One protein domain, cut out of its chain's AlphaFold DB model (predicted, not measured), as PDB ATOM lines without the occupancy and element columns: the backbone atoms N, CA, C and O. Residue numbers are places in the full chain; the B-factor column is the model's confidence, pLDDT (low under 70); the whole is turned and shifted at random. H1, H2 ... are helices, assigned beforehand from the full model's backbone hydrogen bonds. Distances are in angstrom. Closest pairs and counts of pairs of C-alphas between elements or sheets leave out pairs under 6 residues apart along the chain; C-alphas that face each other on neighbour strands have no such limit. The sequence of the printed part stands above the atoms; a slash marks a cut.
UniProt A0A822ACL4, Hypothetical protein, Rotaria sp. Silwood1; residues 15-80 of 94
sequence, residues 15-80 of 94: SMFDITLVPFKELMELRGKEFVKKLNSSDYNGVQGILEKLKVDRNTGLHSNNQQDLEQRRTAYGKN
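What this domain is: This is residues 15 to 80 of the 94 residues of the protein "Hypothetical protein" of Rotaria sp. Silwood1 (UniProt A0A822ACL4). H4, the longest helix, makes one end of an elongated ring, and the hairpin of H1 and H2 makes the other end. H3 runs along one side, the long link of residues 54 to 66 leads on to H4, and the last residue of H4 comes back close to the first of H1. The printed part has 66 residues, with four named helices in the order H1, H2, H3, H4 and no named strand; the class is all helix. It is only just compact, close to loose, with a radius of gyration of the C-alphas of 12.8 A and spans of 36 by 24 by 21 A.

Where its parts are: H4, residues 67 to 77, is 15.2 A long from first to last C-alpha and ends with C-alpha 77 at (157.330, 21.133, 111.646). H1, residues 21 to 29, is 12.3 A long and begins with C-alpha 21 at (157.688, 20.569, 117.486). H2, residues 32 to 39, is 10.9 A long, and H3, residues 46 to 53, is 11.1 A long.

How they stand to each other: H4 and H1 are close but not clearly touching; their closest C-alphas, of Tyr 77 and Leu 21, are 5.9 A apart. Their lines are only just about perpendicular, at 70.4 degrees. H1 and H2 touch and form a helical hairpin, opposite ways at a shallow tilt of 29 degrees; their closest C-alphas, of Leu 27 and Phe 35, are 6.6 A apart. H2 and H3 are close but not clearly touching, the same way at a steep tilt of 48 degrees, with the closest C-alphas, of Leu 39 and Gly 46, 5.1 A apart. H4 is apart from H2 and H3, and H1 is apart from H3. In H1, H2, H3 and H4 every O i to N i+4 pair is within hydrogen-bond range.

The domain as a whole: The two C-alphas farthest apart, of Lys 33 and Asn 65, are 36.8 A apart. The printed part has no cut. The link from H3 to H4 is long, and residues 63 to 68, of which 67 and 68 belong to H4, stand free. The mean pLDDT of the printed part is 86.0, and Ser 15 is under 70.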
ATOM      1  N   SER A  15     160.757  31.127 115.240       64.06
ATOM      2  CA  SER A  15     160.303  32.437 115.704       64.06
ATOM      3  C   SER A  15     158.894  32.799 115.220       64.06
ATOM      4  O   SER A  15     158.251  33.673 115.800       64.06
ATOM      5  N   MET A  16     158.380  32.126 114.184       74.06
ATOM      6  CA  MET A  16     157.036  32.384 113.674       74.06
ATOM      7  C   MET A  16     155.925  31.750 114.522       74.06
ATOM      8  O   MET A  16     154.798  32.255 114.484       74.06
ATOM      9  N   PHE A  17     156.207  30.682 115.272       83.44
ATOM     10  CA  PHE A  17     155.202  29.933 116.028       83.44
ATOM     11  C   PHE A  17     155.547  29.899 117.515       83.44
ATOM     12  O   PHE A  17     156.664  29.578 117.903       83.44
ATOM     13  N   ASP A  18     154.552  30.125 118.367       84.06
ATOM     14  CA  ASP A  18     154.732  30.139 119.825       84.06
ATOM     15  C   ASP A  18     154.725  28.723 120.444       84.06
ATOM     16  O   ASP A  18     154.610  28.555 121.666       84.06
ATOM     17  N   ILE A  19     154.787  27.690 119.594       84.06
ATOM     18  CA  ILE A  19     154.887  26.282 119.971       84.06
ATOM     19  C   ILE A  19     155.855  25.533 119.046       84.06
ATOM     20  O   ILE A  19     155.687  25.476 117.823       84.06
ATOM     21  N   THR A  20     156.859  24.913 119.662       84.69
ATOM     22  CA  THR A  20     157.883  24.109 118.985       84.69
ATOM     23  C   THR A  20     157.406  22.668 118.763       84.69
ATOM     24  O   THR A  20     156.530  22.165 119.464       84.69
ATOM     25  N   LEU A  21     158.022  21.959 117.811       84.00
ATOM     26  CA  LEU A  21     157.688  20.569 117.486       84.00
ATOM     27  C   LEU A  21     157.818  19.606 118.683       84.00
ATOM     28  O   LEU A  21     156.984  18.722 118.837       84.00
ATOM     29  N   VAL A  22     158.840  19.770 119.527       85.44
ATOM     30  CA  VAL A  22     159.095  18.893 120.689       85.44
ATOM     31  C   VAL A  22     157.936  18.904 121.700       85.44
ATOM     32  O   VAL A  22     157.320  17.854 121.877       85.44
ATOM     33  N   PRO A  23     157.546  20.048 122.295       86.06
ATOM     34  CA  PRO A  23     156.431  20.082 123.242       86.06
ATOM     35  C   PRO A  23     155.098  19.682 122.594       86.06
ATOM     36  O   PRO A  23     154.227  19.118 123.256       86.06
ATOM     37  N   PHE A  24     154.934  19.923 121.288       86.81
ATOM     38  CA  PHE A  24     153.746  19.482 120.561       86.81
ATOM     39  C   PHE A  24     153.692  17.954 120.393       86.81
ATOM     40  O   PHE A  24     152.618  17.363 120.511       86.81
ATOM     41  N   LYS A  25     154.839  17.297 120.171       87.06
ATOM     42  CA  LYS A  25     154.944  15.831 120.148       87.06
ATOM     43  C   LYS A  25     154.641  15.224 121.513       87.06
ATOM     44  O   LYS A  25     153.792  14.347 121.578       87.06
ATOM     45  N   GLU A  26     155.243  15.742 122.580       88.81
ATOM     46  CA  GLU A  26     154.970  15.293 123.955       88.81
ATOM     47  C   GLU A  26     153.477  15.406 124.290       88.81
ATOM     48  O   GLU A  26     152.872  14.482 124.833       88.81
ATOM     49  N   LEU A  27     152.842  16.516 123.894       87.94
ATOM     50  CA  LEU A  27     151.401  16.686 124.047       87.94
ATOM     51  C   LEU A  27     150.627  15.603 123.277       87.94
ATOM     52  O   LEU A  27     149.689  15.023 123.817       87.94
ATOM     53  N   MET A  28     151.028  15.303 122.040       85.38
ATOM     54  CA  MET A  28     150.422  14.258 121.211       85.38
ATOM     55  C   MET A  28     150.776  12.826 121.625       85.38
ATOM     56  O   MET A  28     150.178  11.901 121.081       85.38
ATOM     57  N   GLU A  29     151.691  12.596 122.563       89.75
ATOM     58  CA  GLU A  29     151.960  11.274 123.149       89.75
ATOM     59  C   GLU A  29     150.996  10.958 124.298       89.75
ATOM     60  O   GLU A  29     150.617   9.803 124.505       89.75
ATOM     61  N   LEU A  30     150.511  11.991 124.992       91.38
ATOM     62  CA  LEU A  30     149.506  11.843 126.038       91.38
ATOM     63  C   LEU A  30     148.173  11.334 125.463       91.38
ATOM     64  O   LEU A  30     147.796  11.582 124.312       91.38
ATOM     65  N   ARG A  31     147.420  10.593 126.281       89.19
ATOM     66  CA  ARG A  31     146.117  10.022 125.909       89.19
ATOM     67  C   ARG A  31     145.074  10.303 126.988       89.19
ATOM     68  O   ARG A  31     145.376  10.344 128.180       89.19
ATOM     69  N   GLY A  32     143.823  10.475 126.565       89.50
ATOM     70  CA  GLY A  32     142.670  10.583 127.459       89.50
ATOM     71  C   GLY A  32     142.773  11.734 128.466       89.50
ATOM     72  O   GLY A  32     142.907  12.895 128.091       89.50
ATOM     73  N   LYS A  33     142.680  11.413 129.762       87.88
ATOM     74  CA  LYS A  33     142.595  12.406 130.848       87.88
ATOM     75  C   LYS A  33     143.875  13.227 131.013       87.88
ATOM     76  O   LYS A  33     143.792  14.411 131.325       87.88
ATOM     77  N   GLU A  34     145.035  12.618 130.785       88.69
ATOM     78  CA  GLU A  34     146.335  13.286 130.937       88.69
ATOM     79  C   GLU A  34     146.541  14.347 129.849       88.69
ATOM     80  O   GLU A  34     146.975  15.459 130.144       88.69
ATOM     81  N   PHE A  35     146.102  14.056 128.619       89.94
ATOM     82  CA  PHE A  35     146.064  15.035 127.531       89.94
ATOM     83  C   PHE A  35     145.191  16.239 127.896       89.94
ATOM     84  O   PHE A  35     145.630  17.380 127.792       89.94
ATOM     85  N   VAL A  36     143.971  15.995 128.390       89.25
ATOM     86  CA  VAL A  36     143.032  17.068 128.760       89.25
ATOM     87  C   VAL A  36     143.587  17.929 129.899       89.25
ATOM     88  O   VAL A  36     143.444  19.149 129.857       89.25
ATOM     89  N   LYS A  37     144.252  17.338 130.898       90.44
ATOM     90  CA  LYS A  37     144.912  18.103 131.969       90.44
ATOM     91  C   LYS A  37     146.030  18.991 131.429       90.44
ATOM     92  O   LYS A  37     146.064  20.177 131.751       90.44
ATOM     93  N   LYS A  38     146.923  18.442 130.596       89.56
ATOM     94  CA  LYS A  38     148.038  19.213 130.028       89.56
ATOM     95  C   LYS A  38     147.533  20.315 129.098       89.56
ATOM     96  O   LYS A  38     148.015  21.436 129.176       89.56
ATOM     97  N   LEU A  39     146.498  20.041 128.308       89.94
ATOM     98  CA  LEU A  39     145.864  21.014 127.419       89.94
ATOM     99  C   LEU A  39     145.194  22.175 128.176       89.94
ATOM    100  O   LEU A  39     145.310  23.322 127.761       89.94
ATOM    101  N   ASN A  40     144.525  21.902 129.299       89.06
ATOM    102  CA  ASN A  40     143.920  22.939 130.149       89.06
ATOM    103  C   ASN A  40     144.911  23.580 131.133       89.06
ATOM    104  O   ASN A  40     144.514  24.400 131.958       89.06
ATOM    105  N   SER A  41     146.188  23.199 131.082       88.25
ATOM    106  CA  SER A  41     147.219  23.876 131.865       88.25
ATOM    107  C   SER A  41     147.434  25.295 131.333       88.25
ATOM    108  O   SER A  41     147.171  25.586 130.161       88.25
ATOM    109  N   SER A  42     147.963  26.172 132.185       83.62
ATOM    110  CA  SER A  42     148.271  27.569 131.848       83.62
ATOM    111  C   SER A  42     149.178  27.725 130.622       83.62
ATOM    112  O   SER A  42     149.127  28.757 129.964       83.62
ATOM    113  N   ASP A  43     149.970  26.701 130.292       84.06
ATOM    114  CA  ASP A  43     150.898  26.689 129.153       84.06
ATOM    115  C   ASP A  43     150.184  26.809 127.794       84.06
ATOM    116  O   ASP A  43     150.700  27.439 126.869       84.06
ATOM    117  N   TYR A  44     149.008  26.184 127.664       84.62
ATOM    118  CA  TYR A  44     148.283  26.052 126.394       84.62
ATOM    119  C   TYR A  44     146.930  26.754 126.395       84.62
ATOM    120  O   TYR A  44     146.416  27.049 125.322       84.62
ATOM    121  N   ASN A  45     146.367  27.040 127.574       88.19
ATOM    122  CA  ASN A  45     145.085  27.729 127.725       88.19
ATOM    123  C   ASN A  45     143.950  27.075 126.902       88.19
ATOM    124  O   ASN A  45     143.114  27.740 126.284       88.19
ATOM    125  N   GLY A  46     143.942  25.740 126.861       88.19
ATOM    126  CA  GLY A  46     142.962  24.947 126.130       88.19
ATOM    127  C   GLY A  46     143.184  24.914 124.615       88.19
ATOM    128  O   GLY A  46     144.271  25.147 124.094       88.19
ATOM    129  N   VAL A  47     142.117  24.592 123.878       87.50
ATOM    130  CA  VAL A  47     142.172  24.462 122.410       87.50
ATOM    131  C   VAL A  47     142.437  25.810 121.733       87.50
ATOM    132  O   VAL A  47     143.142  25.856 120.731       87.50
ATOM    133  N   GLN A  48     141.907  26.906 122.286       88.44
ATOM    134  CA  GLN A  48     142.065  28.238 121.693       88.44
ATOM    135  C   GLN A  48     143.514  28.721 121.753       88.44
ATOM    136  O   GLN A  48     144.034  29.160 120.734       88.44
ATOM    137  N   GLY A  49     144.201  28.561 122.890       89.06
ATOM    138  CA  GLY A  49     145.601  28.974 122.973       89.06
ATOM    139  C   GLY A  49     146.516  28.131 122.078       89.06
ATOM    140  O   GLY A  49     147.482  28.652 121.535       89.06
ATOM    141  N   ILE A  50     146.185  26.860 121.817       89.25
ATOM    142  CA  ILE A  50     146.903  26.059 120.809       89.25
ATOM    143  C   ILE A  50     146.685  26.613 119.395       89.25
ATOM    144  O   ILE A  50     147.646  26.719 118.634       89.25
ATOM    145  N   LEU A  51     145.450  26.977 119.038       89.44
ATOM    146  CA  LEU A  51     145.143  27.564 117.730       89.44
ATOM    147  C   LEU A  51     145.859  28.905 117.522       89.44
ATOM    148  O   LEU A  51     146.426  29.126 116.454       89.44
ATOM    149  N   GLU A  52     145.909  29.750 118.552       88.81
ATOM    150  CA  GLU A  52     146.654  31.015 118.542       88.81
ATOM    151  C   GLU A  52     148.158  30.777 118.363       88.81
ATOM    152  O   GLU A  52     148.769  31.351 117.462       88.81
ATOM    153  N   LYS A  53     148.741  29.854 119.141       87.81
ATOM    154  CA  LYS A  53     150.169  29.505 119.058       87.81
ATOM    155  C   LYS A  53     150.569  28.911 117.705       87.81
ATOM    156  O   LYS A  53     151.676  29.155 117.228       87.81
ATOM    157  N   LEU A  54     149.677  28.134 117.083       87.62
ATOM    158  CA  LEU A  54     149.861  27.575 115.739       87.62
ATOM    159  C   LEU A  54     149.478  28.561 114.622       87.62
ATOM    160  O   LEU A  54     149.682  28.241 113.446       87.62
ATOM    161  N   LYS A  55     148.920  29.731 114.962       86.94
ATOM    162  CA  LYS A  55     148.371  30.722 114.024       86.94
ATOM    163  C   LYS A  55     147.401  30.083 113.026       86.94
ATOM    164  O   LYS A  55     147.579  30.201 111.816       86.94
ATOM    165  N   VAL A  56     146.431  29.322 113.533       87.31
ATOM    166  CA  VAL A  56     145.412  28.616 112.741       87.31
ATOM    167  C   VAL A  56     144.041  29.187 113.073       87.31
ATOM    168  O   VAL A  56     143.678  29.285 114.245       87.31
ATOM    169  N   ASP A  57     143.251  29.513 112.051       85.81
ATOM    170  CA  ASP A  57     141.856  29.890 112.264       85.81
ATOM    171  C   ASP A  57     141.003  28.660 112.607       85.81
ATOM    172  O   ASP A  57     141.101  27.612 111.966       85.81
ATOM    173  N   ARG A  58     140.129  28.784 113.609       85.88
ATOM    174  CA  ARG A  58     139.276  27.678 114.068       85.88
ATOM    175  C   ARG A  58     138.272  27.203 113.014       85.88
ATOM    176  O   ARG A  58     137.942  26.020 112.986       85.88
ATOM    177  N   ASN A  59     137.736  28.124 112.220       84.38
ATOM    178  CA  ASN A  59     136.613  27.879 111.321       84.38
ATOM    179  C   ASN A  59     137.096  27.574 109.902       84.38
ATOM    180  O   ASN A  59     136.571  26.671 109.255       84.38
ATOM    181  N   THR A  60     138.091  28.319 109.420       84.38
ATOM    182  CA  THR A  60     138.621  28.184 108.058       84.38
ATOM    183  C   THR A  60     139.899  27.360 107.985       84.38
ATOM    184  O   THR A  60     140.259  26.904 106.902       84.38
ATOM    185  N   GLY A  61     140.590  27.145 109.106       86.69
ATOM    186  CA  GLY A  61     141.877  26.458 109.120       86.69
ATOM    187  C   GLY A  61     142.979  27.279 108.450       86.69
ATOM    188  O   GLY A  61     143.050  28.498 108.606       86.69
ATOM    189  N   LEU A  62     143.859  26.597 107.713       86.00
ATOM    190  CA  LEU A  62     144.933  27.228 106.944       86.00
ATOM    191  C   LEU A  62     144.450  27.644 105.560       86.00
ATOM    192  O   LEU A  62     143.805  26.871 104.853       86.00
ATOM    193  N   HIS A  63     144.831  28.845 105.134       81.94
ATOM    194  CA  HIS A  63     144.537  29.319 103.789       81.94
ATOM    195  C   HIS A  63     145.406  28.576 102.766       81.94
ATOM    196  O   HIS A  63     146.596  28.851 102.634       81.94
ATOM    197  N   SER A  64     144.800  27.672 101.993       74.00
ATOM    198  CA  SER A  64     145.482  26.852 100.977       74.00
ATOM    199  C   SER A  64     146.202  27.656  99.889       74.00
ATOM    200  O   SER A  64     147.112  27.142  99.248       74.00
ATOM    201  N   ASN A  65     145.803  28.912  99.680       80.25
ATOM    202  CA  ASN A  65     146.390  29.795  98.671       80.25
ATOM    203  C   ASN A  65     147.648  30.525  99.173       80.25
ATOM    204  O   ASN A  65     148.325  31.179  98.384       80.25
ATOM    205  N   ASN A  66     147.966  30.438 100.469       83.88
ATOM    206  CA  ASN A  66     149.161  31.055 101.032       83.88
ATOM    207  C   ASN A  66     150.330  30.064 101.026       83.88
ATOM    208  O   ASN A  66     150.629  29.403 102.018       83.88
ATOM    209  N   GLN A  67     150.998  29.961  99.879       85.94
ATOM    210  CA  GLN A  67     152.097  29.016  99.692       85.94
ATOM    211  C   GLN A  67     153.310  29.318 100.589       85.94
ATOM    212  O   GLN A  67     153.988  28.390 101.029       85.94
ATOM    213  N   GLN A  68     153.528  30.588 100.941       86.19
ATOM    214  CA  GLN A  68     154.596  31.001 101.851       86.19
ATOM    215  C   GLN A  68     154.368  30.472 103.277       86.19
ATOM    216  O   GLN A  68     155.290  29.917 103.874       86.19
ATOM    217  N   ASP A  69     153.142  30.580 103.801       85.50
ATOM    218  CA  ASP A  69     152.784  30.031 105.121       85.50
ATOM    219  C   ASP A  69     152.944  28.500 105.148       85.50
ATOM    220  O   ASP A  69     153.481  27.936 106.103       85.50
ATOM    221  N   LEU A  70     152.570  27.813 104.063       86.00
ATOM    222  CA  LEU A  70     152.740  26.361 103.950       86.00
ATOM    223  C   LEU A  70     154.216  25.937 103.938       86.00
ATOM    224  O   LEU A  70     154.578  24.952 104.586       86.00
ATOM    225  N   GLU A  71     155.079  26.664 103.226       87.25
ATOM    226  CA  GLU A  71     156.519  26.392 103.191       87.25
ATOM    227  C   GLU A  71     157.185  26.662 104.545       87.25
ATOM    228  O   GLU A  71     157.963  25.830 105.024       87.25
ATOM    229  N   GLN A  72     156.823  27.755 105.217       86.69
ATOM    230  CA  GLN A  72     157.301  28.069 106.567       86.69
ATOM    231  C   GLN A  72     156.903  26.978 107.566       86.69
ATOM    232  O   GLN A  72     157.758  26.454 108.281       86.69
ATOM    233  N   ARG A  73     155.639  26.534 107.545       87.56
ATOM    234  CA  ARG A  73     155.160  25.420 108.384       87.56
ATOM    235  C   ARG A  73     155.885  24.116 108.088       87.56
ATOM    236  O   ARG A  73     156.262  23.406 109.016       87.56
ATOM    237  N   ARG A  74     156.115  23.797 106.812       86.62
ATOM    238  CA  ARG A  74     156.865  22.597 106.407       86.62
ATOM    239  C   ARG A  74     158.309  22.633 106.901       86.62
ATOM    240  O   ARG A  74     158.873  21.586 107.199       86.62
ATOM    241  N   THR A  75     158.892  23.821 106.991       85.81
ATOM    242  CA  THR A  75     160.260  24.010 107.479       85.81
ATOM    243  C   THR A  75     160.313  23.933 109.010       85.81
ATOM    244  O   THR A  75     161.222  23.308 109.547       85.81
ATOM    245  N   ALA A  76     159.318  24.486 109.710       85.12
ATOM    246  CA  ALA A  76     159.233  24.472 111.174       85.12
ATOM    247  C   ALA A  76     158.830  23.103 111.764       85.12
ATOM    248  O   ALA A  76     159.361  22.689 112.793       85.12
ATOM    249  N   TYR A  77     157.895  22.389 111.126       86.25
ATOM    250  CA  TYR A  77     157.330  21.133 111.646       86.25
ATOM    251  C   TYR A  77     157.751  19.882 110.865       86.25
ATOM    252  O   TYR A  77     157.552  18.762 111.337       86.25
ATOM    253  N   GLY A  78     158.348  20.047 109.685       85.69
ATOM    254  CA  GLY A  78     158.744  18.944 108.817       85.69
ATOM    255  C   GLY A  78     157.616  18.421 107.921       85.69
ATOM    256  O   GLY A  78     156.581  19.055 107.710       85.69
ATOM    257  N   LYS A  79     157.846  17.246 107.323       82.69
ATOM    258  CA  LYS A  79     156.892  16.569 106.428       82.69
ATOM    259  C   LYS A  79     156.056  15.563 107.220       82.69
ATOM    260  O   LYS A  79     156.609  14.798 107.999       82.69
ATOM    261  N   ASN A  80     154.756  15.484 106.937       83.75
ATOM    262  CA  ASN A  80     153.877  14.434 107.466       83.75
ATOM    263  C   ASN A  80     154.048  13.114 106.685       83.75
ATOM    264  O   ASN A  80     153.120  12.626 106.047       83.75
TER     265      ASN A  80